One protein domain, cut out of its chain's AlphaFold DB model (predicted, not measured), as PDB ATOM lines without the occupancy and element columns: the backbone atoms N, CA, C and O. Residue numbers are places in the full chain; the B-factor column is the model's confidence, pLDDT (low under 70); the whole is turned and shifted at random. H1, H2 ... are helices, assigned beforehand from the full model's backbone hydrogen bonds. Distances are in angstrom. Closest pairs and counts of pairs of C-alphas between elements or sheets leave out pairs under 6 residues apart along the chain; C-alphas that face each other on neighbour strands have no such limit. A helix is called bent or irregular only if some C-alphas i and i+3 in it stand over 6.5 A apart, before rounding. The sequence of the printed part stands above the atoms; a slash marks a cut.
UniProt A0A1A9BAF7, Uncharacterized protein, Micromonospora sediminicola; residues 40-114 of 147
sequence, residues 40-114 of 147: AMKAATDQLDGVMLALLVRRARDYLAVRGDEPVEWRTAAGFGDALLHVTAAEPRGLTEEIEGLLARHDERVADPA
ATOM      1  N   ALA A  40     -10.888  56.805  21.010       74.75
ATOM      2  CA  ALA A  40      -9.647  56.830  21.778       74.75
ATOM      3  C   ALA A  40      -9.166  55.412  22.118       74.75
ATOM      4  O   ALA A  40      -7.960  55.160  22.123       74.75
ATOM      5  N   MET A  41     -10.100  54.486  22.362       70.94
ATOM      6  CA  MET A  41      -9.791  53.070  22.566       70.94
ATOM      7  C   MET A  41      -9.298  52.433  21.269       70.94
ATOM      8  O   MET A  41      -8.242  51.809  21.291       70.94
ATOM      9  N   LYS A  42      -9.969  52.681  20.135       72.31
ATOM     10  CA  LYS A  42      -9.532  52.176  18.824       72.31
ATOM     11  C   LYS A  42      -8.110  52.622  18.476       72.31
ATOM     12  O   LYS A  42      -7.260  51.799  18.157       72.31
ATOM     13  N   ALA A  43      -7.817  53.915  18.629       75.81
ATOM     14  CA  ALA A  43      -6.480  54.440  18.364       75.81
ATOM     15  C   ALA A  43      -5.410  53.823  19.285       75.81
ATOM     16  O   ALA A  43      -4.277  53.608  18.857       75.81
ATOM     17  N   ALA A  44      -5.746  53.538  20.546       77.12
ATOM     18  CA  ALA A  44      -4.832  52.870  21.469       77.12
ATOM     19  C   ALA A  44      -4.589  51.399  21.082       77.12
ATOM     20  O   ALA A  44      -3.439  50.955  21.135       77.12
ATOM     21  N   THR A  45      -5.634  50.674  20.667       74.56
ATOM     22  CA  THR A  45      -5.544  49.297  20.152       74.56
ATOM     23  C   THR A  45      -4.672  49.241  18.898       74.56
ATOM     24  O   THR A  45      -3.681  48.516  18.892       74.56
ATOM     25  N   ASP A  46      -4.922  50.109  17.912       76.44
ATOM     26  CA  ASP A  46      -4.137  50.175  16.670       76.44
ATOM     27  C   ASP A  46      -2.634  50.400  16.939       76.44
ATOM     28  O   ASP A  46      -1.761  49.797  16.305       76.44
ATOM     29  N   GLN A  47      -2.297  51.274  17.898       81.44
ATOM     30  CA  GLN A  47      -0.902  51.512  18.288       81.44
ATOM     31  C   GLN A  47      -0.271  50.287  18.959       81.44
ATOM     32  O   GLN A  47       0.889  49.962  18.682       81.44
ATOM     33  N   LEU A  48      -1.013  49.612  19.840       78.19
ATOM     34  CA  LEU A  48      -0.543  48.400  20.504       78.19
ATOM     35  C   LEU A  48      -0.289  47.281  19.488       78.19
ATOM     36  O   LEU A  48       0.778  46.663  19.524       78.19
ATOM     37  N   ASP A  49      -1.210  47.081  18.550       75.56
ATOM     38  CA  ASP A  49      -1.092  46.083  17.489       75.56
ATOM     39  C   ASP A  49       0.122  46.353  16.599       75.56
ATOM     40  O   ASP A  49       0.895  45.438  16.298       75.56
ATOM     41  N   GLY A  50       0.379  47.621  16.258       81.62
ATOM     42  CA  GLY A  50       1.579  48.022  15.525       81.62
ATOM     43  C   GLY A  50       2.883  47.665  16.254       81.62
ATOM     44  O   GLY A  50       3.815  47.127  15.646       81.62
ATOM     45  N   VAL A  51       2.956  47.916  17.567       88.06
ATOM     46  CA  VAL A  51       4.124  47.556  18.394       88.06
ATOM     47  C   VAL A  51       4.296  46.039  18.478       88.06
ATOM     48  O   VAL A  51       5.418  45.535  18.345       88.06
ATOM     49  N   MET A  52       3.200  45.302  18.667       78.12
ATOM     50  CA  MET A  52       3.219  43.843  18.725       78.12
ATOM     51  C   MET A  52       3.693  43.246  17.401       78.12
ATOM     52  O   MET A  52       4.631  42.446  17.397       78.12
ATOM     53  N   LEU A  53       3.144  43.695  16.272       82.69
ATOM     54  CA  LEU A  53       3.570  43.257  14.944       82.69
ATOM     55  C   LEU A  53       5.065  43.519  14.714       82.69
ATOM     56  O   LEU A  53       5.786  42.630  14.256       82.69
ATOM     57  N   ALA A  54       5.566  44.703  15.081       85.69
ATOM     58  CA  ALA A  54       6.984  45.034  14.945       85.69
ATOM     59  C   ALA A  54       7.888  44.096  15.765       85.69
ATOM     60  O   ALA A  54       8.928  43.643  15.275       85.69
ATOM     61  N   LEU A  55       7.487  43.760  16.996       81.38
ATOM     62  CA  LEU A  55       8.204  42.810  17.848       81.38
ATOM     63  C   LEU A  55       8.230  41.403  17.238       81.38
ATOM     64  O   LEU A  55       9.282  40.757  17.228       81.38
ATOM     65  N   LEU A  56       7.092  40.936  16.724       81.44
ATOM     66  CA  LEU A  56       6.956  39.629  16.080       81.44
ATOM     67  C   LEU A  56       7.851  39.522  14.839       81.44
ATOM     68  O   LEU A  56       8.634  38.578  14.715       81.44
ATOM     69  N   VAL A  57       7.825  40.540  13.974       83.88
ATOM     70  CA  VAL A  57       8.696  40.626  12.792       83.88
ATOM     71  C   VAL A  57      10.173  40.673  13.188       83.88
ATOM     72  O   VAL A  57      11.003  40.031  12.542       83.88
ATOM     73  N   ARG A  58      10.530  41.393  14.259       83.81
ATOM     74  CA  ARG A  58      11.910  41.431  14.761       83.81
ATOM     75  C   ARG A  58      12.382  40.043  15.199       83.81
ATOM     76  O   ARG A  58      13.443  39.619  14.765       83.81
ATOM     77  N   ARG A  59      11.592  39.312  15.992       77.75
ATOM     78  CA  ARG A  59      11.944  37.948  16.436       77.75
ATOM     79  C   ARG A  59      12.092  36.974  15.270       77.75
ATOM     80  O   ARG A  59      13.019  36.170  15.259       77.75
ATOM     81  N   ALA A  60      11.218  37.083  14.270       78.94
ATOM     82  CA  ALA A  60      11.320  36.310  13.038       78.94
ATOM     83  C   ALA A  60      12.642  36.583  12.293       78.94
ATOM     84  O   ALA A  60      13.324  35.646  11.880       78.94
ATOM     85  N   ARG A  61      13.034  37.858  12.160       81.69
ATOM     86  CA  ARG A  61      14.314  38.257  11.544       81.69
ATOM     87  C   ARG A  61      15.523  37.781  12.346       81.69
ATOM     88  O   ARG A  61      16.458  37.259  11.744       81.69
ATOM     89  N   ASP A  62      15.484  37.920  13.670       80.88
ATOM     90  CA  ASP A  62      16.547  37.456  14.569       80.88
ATOM     91  C   ASP A  62      16.780  35.943  14.385       80.88
ATOM     92  O   ASP A  62      17.922  35.506  14.258       80.88
ATOM     93  N   TYR A  63      15.708  35.145  14.278       73.06
ATOM     94  CA  TYR A  63      15.816  33.709  13.998       73.06
ATOM     95  C   TYR A  63      16.394  33.417  12.606       73.06
ATOM     96  O   TYR A  63      17.287  32.580  12.472       73.06
ATOM     97  N   LEU A  64      15.930  34.114  11.562       78.19
ATOM     98  CA  LEU A  64      16.452  33.934  10.201       78.19
ATOM     99  C   LEU A  64      17.961  34.188  10.107       78.19
ATOM    100  O   LEU A  64      18.633  33.498   9.343       78.19
ATOM    101  N   ALA A  65      18.486  35.135  10.888       81.19
ATOM    102  CA  ALA A  65      19.908  35.462  10.911       81.19
ATOM    103  C   ALA A  65      20.788  34.325  11.460       81.19
ATOM    104  O   ALA A  65      21.930  34.194  11.032       81.19
ATOM    105  N   VAL A  66      20.261  33.498  12.372       77.88
ATOM    106  CA  VAL A  66      21.008  32.408  13.035       77.88
ATOM    107  C   VAL A  66      20.585  31.007  12.578       77.88
ATOM    108  O   VAL A  66      21.190  30.014  12.971       77.88
ATOM    109  N   ARG A  67      19.559  30.898  11.721       72.44
ATOM    110  CA  ARG A  67      18.986  29.619  11.263       72.44
ATOM    111  C   ARG A  67      20.030  28.658  10.691       72.44
ATOM    112  O   ARG A  67      19.862  27.453  10.829       72.44
ATOM    113  N   GLY A  68      21.066  29.163  10.019       70.62
ATOM    114  CA  GLY A  68      22.119  28.337   9.418       70.62
ATOM    115  C   GLY A  68      22.856  27.460  10.433       70.62
ATOM    116  O   GLY A  68      23.187  26.319  10.105       70.62
ATOM    117  N   ASP A  69      22.999  27.964  11.659       79.19
ATOM    118  CA  ASP A  69      23.783  27.366  12.742       79.19
ATOM    119  C   ASP A  69      22.951  26.428  13.636       79.19
ATOM    120  O   ASP A  69      23.488  25.739  14.501       79.19
ATOM    121  N   GLU A  70      21.630  26.379  13.429       71.50
ATOM    122  CA  GLU A  70      20.733  25.506  14.185       71.50
ATOM    123  C   GLU A  70      20.827  24.037  13.714       71.50
ATOM    124  O   GLU A  70      21.045  23.770  12.522       71.50
ATOM    125  N   PRO A  71      20.598  23.059  14.613       71.50
ATOM    126  CA  PRO A  71      20.537  21.649  14.246       71.50
ATOM    127  C   PRO A  71      19.488  21.368  13.159       71.50
ATOM    128  O   PRO A  71      18.457  22.041  13.061       71.50
ATOM    129  N   VAL A  72      19.738  20.360  12.320       70.94
ATOM    130  CA  VAL A  72      18.930  20.071  11.119       70.94
ATOM    131  C   VAL A  72      17.461  19.793  11.442       70.94
ATOM    132  O   VAL A  72      16.575  20.247  10.713       70.94
ATOM    133  N   GLU A  73      17.198  19.118  12.556       65.50
ATOM    134  CA  GLU A  73      15.865  18.834  13.071       65.50
ATOM    135  C   GLU A  73      15.087  20.124  13.369       65.50
ATOM    136  O   GLU A  73      13.918  20.240  13.002       65.50
ATOM    137  N   TRP A  74      15.756  21.147  13.911       66.62
ATOM    138  CA  TRP A  74      15.156  22.449  14.196       66.62
ATOM    139  C   TRP A  74      15.009  23.305  12.942       66.62
ATOM    140  O   TRP A  74      13.995  23.976  12.792       66.62
ATOM    141  N   ARG A  75      15.950  23.239  11.993       65.62
ATOM    142  CA  ARG A  75      15.827  23.948  10.701       65.62
ATOM    143  C   ARG A  75      14.699  23.421   9.814       65.62
ATOM    144  O   ARG A  75      14.228  24.163   8.948       65.62
ATOM    145  N   THR A  76      14.333  22.151   9.994       63.66
ATOM    146  CA  THR A  76      13.241  21.475   9.275       63.66
ATOM    147  C   THR A  76      11.894  21.742   9.942       63.66
ATOM    148  O   THR A  76      10.908  21.969   9.250       63.66
ATOM    149  N   ALA A  77      11.857  21.742  11.278       57.25
ATOM    150  CA  ALA A  77      10.639  21.986  12.048       57.25
ATOM    151  C   ALA A  77      10.250  23.474  12.128       57.25
ATOM    152  O   ALA A  77       9.065  23.793  12.174       57.25
ATOM    153  N   ALA A  78      11.229  24.384  12.154       57.47
ATOM    154  CA  ALA A  78      11.002  25.824  12.203       57.47
ATOM    155  C   ALA A  78      11.156  26.449  10.808       57.47
ATOM    156  O   ALA A  78      12.205  26.364  10.163       57.47
ATOM    157  N   GLY A  79      10.096  27.109  10.346       53.72
ATOM    158  CA  GLY A  79      10.045  27.734   9.032       53.72
ATOM    159  C   GLY A  79       8.878  28.704   8.894       53.72
ATOM    160  O   GLY A  79       7.958  28.715   9.709       53.72
ATOM    161  N   PHE A  80       8.937  29.523   7.848       57.38
ATOM    162  CA  PHE A  80       7.850  30.409   7.446       57.38
ATOM    163  C   PHE A  80       7.107  29.734   6.299       57.38
ATOM    164  O   PHE A  80       7.710  29.454   5.264       57.38
ATOM    165  N   GLY A  81       5.827  29.447   6.504       57.84
ATOM    166  CA  GLY A  81       4.924  28.991   5.456       57.84
ATOM    167  C   GLY A  81       3.791  29.992   5.290       57.84
ATOM    168  O   GLY A  81       3.355  30.595   6.270       57.84
ATOM    169  N   ASP A  82       3.322  30.169   4.063       58.16
ATOM    170  CA  ASP A  82       2.050  30.816   3.779       58.16
ATOM    171  C   ASP A  82       1.112  29.835   3.070       58.16
ATOM    172  O   ASP A  82       1.532  28.922   2.359       58.16
ATOM    173  N   ALA A  83      -0.183  30.006   3.309       59.47
ATOM    174  CA  ALA A  83      -1.234  29.325   2.576       59.47
ATOM    175  C   ALA A  83      -2.152  30.399   1.997       59.47
ATOM    176  O   ALA A  83      -2.620  31.285   2.712       59.47
ATOM    177  N   LEU A  84      -2.389  30.339   0.689       62.78
ATOM    178  CA  LEU A  84      -3.362  31.201   0.035       62.78
ATOM    179  C   LEU A  84      -4.697  30.462  -0.028       62.78
ATOM    180  O   LEU A  84      -4.823  29.470  -0.741       62.78
ATOM    181  N   LEU A  85      -5.684  30.957   0.717       70.31
ATOM    182  CA  LEU A  85      -7.027  30.391   0.776       70.31
ATOM    183  C   LEU A  85      -8.040  31.402   0.229       70.31
ATOM    184  O   LEU A  85      -7.971  32.591   0.541       70.31
ATOM    185  N   HIS A  86      -8.985  30.922  -0.578       71.25
ATOM    186  CA  HIS A  86     -10.177  31.683  -0.943       71.25
ATOM    187  C   HIS A  86     -11.268  31.371   0.081       71.25
ATOM    188  O   HIS A  86     -11.859  30.299   0.034       71.25
ATOM    189  N   VAL A  87     -11.492  32.298   1.009       79.00
ATOM    190  CA  VAL A  87     -12.450  32.171   2.114       79.00
ATOM    191  C   VAL A  87     -13.294  33.441   2.225       79.00
ATOM    192  O   VAL A  87     -12.874  34.525   1.812       79.00
ATOM    193  N   THR A  88     -14.502  33.300   2.752       81.19
ATOM    194  CA  THR A  88     -15.411  34.386   3.137       81.19
ATOM    195  C   THR A  88     -14.881  35.137   4.363       81.19
ATOM    196  O   THR A  88     -13.868  34.763   4.939       81.19
ATOM    197  N   ALA A  89     -15.557  36.204   4.801       73.81
ATOM    198  CA  ALA A  89     -15.158  36.933   6.010       73.81
ATOM    199  C   ALA A  89     -15.389  36.142   7.316       73.81
ATOM    200  O   ALA A  89     -14.706  36.394   8.304       73.81
ATOM    201  N   ALA A  90     -16.327  35.187   7.334       75.94
ATOM    202  CA  ALA A  90     -16.672  34.421   8.535       75.94
ATOM    203  C   ALA A  90     -15.745  33.214   8.767       75.94
ATOM    204  O   ALA A  90     -15.435  32.863   9.902       75.94
ATOM    205  N   GLU A  91     -15.276  32.585   7.691       74.19
ATOM    206  CA  GLU A  91     -14.450  31.372   7.744       74.19
ATOM    207  C   GLU A  91     -13.055  31.557   8.386       74.19
ATOM    208  O   GLU A  91     -12.622  30.643   9.088       74.19
ATOM    209  N   PRO A  92     -12.351  32.705   8.256       76.56
ATOM    210  CA  PRO A  92     -11.097  32.963   8.958       76.56
ATOM    211  C   PRO A  92     -11.201  32.811  10.472       76.56
ATOM    212  O   PRO A  92     -10.242  32.359  11.099       76.56
ATOM    213  N   ARG A  93     -12.355  33.150  11.063       75.06
ATOM    214  CA  ARG A  93     -12.582  32.971  12.496       75.06
ATOM    215  C   ARG A  93     -12.591  31.488  12.862       75.06
ATOM    216  O   ARG A  93     -11.830  31.092  13.735       75.06
ATOM    217  N   GLY A  94     -13.371  30.676  12.148       79.25
ATOM    218  CA  GLY A  94     -13.417  29.226  12.370       79.25
ATOM    219  C   GLY A  94     -12.050  28.562  12.177       79.25
ATOM    220  O   GLY A  94     -11.622  27.775  13.012       79.25
ATOM    221  N   LEU A  95     -11.303  28.961  11.143       82.94
ATOM    222  CA  LEU A  95      -9.932  28.481  10.926       82.94
ATOM    223  C   LEU A  95      -8.978  28.878  12.061       82.94
ATOM    224  O   LEU A  95      -8.087  28.109  12.421       82.94
ATOM    225  N   THR A  96      -9.145  30.079  12.621       78.50
ATOM    226  CA  THR A  96      -8.351  30.541  13.767       78.50
ATOM    227  C   THR A  96      -8.674  29.716  15.008       78.50
ATOM    228  O   THR A  96      -7.757  29.185  15.623       78.50
ATOM    229  N   GLU A  97      -9.957  29.510  15.308       83.19
ATOM    230  CA  GLU A  97     -10.418  28.684  16.433       83.19
ATOM    231  C   GLU A  97      -9.930  27.224  16.312       83.19
ATOM    232  O   GLU A  97      -9.503  26.616  17.296       83.19
ATOM    233  N   GLU A  98      -9.919  26.653  15.103       87.38
ATOM    234  CA  GLU A  98      -9.367  25.316  14.855       87.38
ATOM    235  C   GLU A  98      -7.862  25.245  15.140       87.38
ATOM    236  O   GLU A  98      -7.395  24.301  15.787       87.38
ATOM    237  N   ILE A  99      -7.094  26.240  14.686       85.75
ATOM    238  CA  ILE A  99      -5.649  26.303  14.928       85.75
ATOM    239  C   ILE A  99      -5.362  26.516  16.418       85.75
ATOM    240  O   ILE A  99      -4.529  25.800  16.976       85.75
ATOM    241  N   GLU A 100      -6.088  27.405  17.092       82.12
ATOM    242  CA  GLU A 100      -6.015  27.578  18.547       82.12
ATOM    243  C   GLU A 100      -6.305  26.260  19.278       82.12
ATOM    244  O   GLU A 100      -5.542  25.858  20.156       82.12
ATOM    245  N   GLY A 101      -7.332  25.515  18.859       87.56
ATOM    246  CA  GLY A 101      -7.655  24.198  19.413       87.56
ATOM    247  C   GLY A 101      -6.561  23.142  19.200       87.56
ATOM    248  O   GLY A 101      -6.409  22.229  20.019       87.56
ATOM    249  N   LEU A 102      -5.770  23.242  18.127       88.62
ATOM    250  CA  LEU A 102      -4.583  22.404  17.926       88.62
ATOM    251  C   LEU A 102      -3.451  22.797  18.882       88.62
ATOM    252  O   LEU A 102      -2.820  21.911  19.464       88.62
ATOM    253  N   LEU A 103      -3.210  24.098  19.061       87.31
ATOM    254  CA  LEU A 103      -2.157  24.622  19.935       87.31
ATOM    255  C   LEU A 103      -2.452  24.363  21.418       87.31
ATOM    256  O   LEU A 103      -1.556  23.923  22.142       87.31
ATOM    257  N   ALA A 104      -3.713  24.512  21.835       87.06
ATOM    258  CA  ALA A 104      -4.171  24.324  23.213       87.06
ATOM    259  C   ALA A 104      -3.851  22.926  23.779       87.06
ATOM    260  O   ALA A 104      -3.672  22.742  24.983       87.06
ATOM    261  N   ARG A 105      -3.675  21.920  22.908       88.88
ATOM    262  CA  ARG A 105      -3.230  20.562  23.288       88.88
ATOM    263  C   ARG A 105      -1.849  20.545  23.955       88.88
ATOM    264  O   ARG A 105      -1.470  19.540  24.556       88.88
ATOM    265  N   HIS A 106      -1.079  21.624  23.829       87.25
ATOM    266  CA  HIS A 106       0.264  21.762  24.382       87.25
ATOM    267  C   HIS A 106       0.350  22.723  25.583       87.25
ATOM    268  O   HIS A 106       1.429  22.833  26.175       87.25
ATOM    269  N   ASP A 107      -0.755  23.349  26.001       83.94
ATOM    270  CA  ASP A 107      -0.787  24.388  27.046       83.94
ATOM    271  C   ASP A 107      -0.243  23.927  28.395       83.94
ATOM    272  O   ASP A 107       0.418  24.683  29.116       83.94
ATOM    273  N   GLU A 108      -0.456  22.658  28.733       87.00
ATOM    274  CA  GLU A 108       0.036  22.083  29.984       87.00
ATOM    275  C   GLU A 108       1.563  22.208  30.113       87.00
ATOM    276  O   GLU A 108       2.080  22.367  31.214       87.00
ATOM    277  N   ARG A 109       2.294  22.204  28.988       88.50
ATOM    278  CA  ARG A 109       3.758  22.364  28.947       88.50
ATOM    279  C   ARG A 109       4.193  23.817  29.125       88.50
ATOM    280  O   ARG A 109       5.325  24.081  29.546       88.50
ATOM    281  N   VAL A 110       3.321  24.767  28.793       80.56
ATOM    282  CA  VAL A 110       3.542  26.195  29.044       80.56
ATOM    283  C   VAL A 110       3.371  26.472  30.535       80.56
ATOM    284  O   VAL A 110       4.248  27.091  31.142       80.56
ATOM    285  N   ALA A 111       2.292  25.954  31.131       80.75
ATOM    286  CA  ALA A 111       1.947  26.166  32.534       80.75
ATOM    287  C   ALA A 111       2.842  25.398  33.524       80.75
ATOM    288  O   ALA A 111       3.177  25.945  34.575       80.75
ATOM    289  N   ASP A 112       3.240  24.166  33.191       86.62
ATOM    290  CA  ASP A 112       4.009  23.279  34.067       86.62
ATOM    291  C   ASP A 112       5.334  22.838  33.406       86.62
ATOM    292  O   ASP A 112       5.338  22.013  32.483       86.62
ATOM    293  N   PRO A 113       6.491  23.346  33.878       86.50
ATOM    294  CA  PRO A 113       7.798  22.922  33.388       86.50
ATOM    295  C   PRO A 113       8.075  21.420  33.516       86.50
ATOM    296  O   PRO A 113       8.824  20.893  32.694       86.50
ATOM    297  N   ALA A 114       7.477  20.723  34.490       92.19
ATOM    298  CA  ALA A 114       7.688  19.288  34.692       92.19
ATOM    299  C   ALA A 114       7.062  18.430  33.580       92.19
ATOM    300  O   ALA A 114       7.479  17.293  33.366       92.19
TER     301      ALA A 114
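This is residues 40 to 114 of the 147 residues of an uncharacterized protein of Micromonospora sediminicola (UniProt A0A1A9BAF7). A long helix, H1, makes one side of an open, folded-back chain: at its far end the short H2 turns the chain back, a long bare link returns beside the empty middle, and the kinked helix H3 makes the other side without meeting H1. Much of H1, residues 40 to 59, sticks out as an arm with no other part of the chain near it. The printed part has 75 residues with three named helices, in the order H1, H2, H3, and no named strand; its class is all helix. It is only just loose, close to extended, with a radius of gyration of the C-alphas of 16.7 A, and it spans 45 by 35 by 27 A.

H1, residues 40 to 69, is the longest helix, 45.5 A from first to last C-alpha; C-alpha 40 is at (-9.647, 56.830, 21.778) and C-alpha 69 at (23.783, 27.366, 12.742). H2 holds residues 72 to 77 and measures 8.6 A. H3, residues 91 to 111, measures 30.2 A and ends with C-alpha 111 at (1.947, 26.166, 32.534). H1 and H3 are irregular: C-alphas 65 and 68 in H1 are 7.6 A apart, and so are C-alphas 105 and 108 in H3. H3 has a kink of 53 degrees near residue 105.

H1 touches no helix. H1 and H2 are close but not clearly touching, with 2 pairs of C-alphas within 8 A; their closest C-alphas, those of Arg 67 and Arg 75, are 6.5 A apart. Their lines stand at a shallow tilt of 27 degrees, and they run opposite ways. H3 is apart from H1 and from H2, with no C-alpha within 8 A of either. In H2 every O i to N i+4 pair is within hydrogen-bond range; in H1 it is 23 of 26 pairs and in H3 11 of 17.

The two C-alphas farthest apart, those of Ala 40 and Val 72, are 47.8 A apart. The printed part has no cut. The link from H1 to H2 is tight, with 2 residues; the link from H2 to H3 is long, the 13 residues 78 to 90, whose C-alphas lie 10 to 22 A from the mean of all C-alphas. Residues 81 to 86 of it stand free, and so do residues 96 to 114, of which 96 to 111 belong to H3. The mean pLDDT of the printed part is 76.9; residues 73 to 84 are under 70.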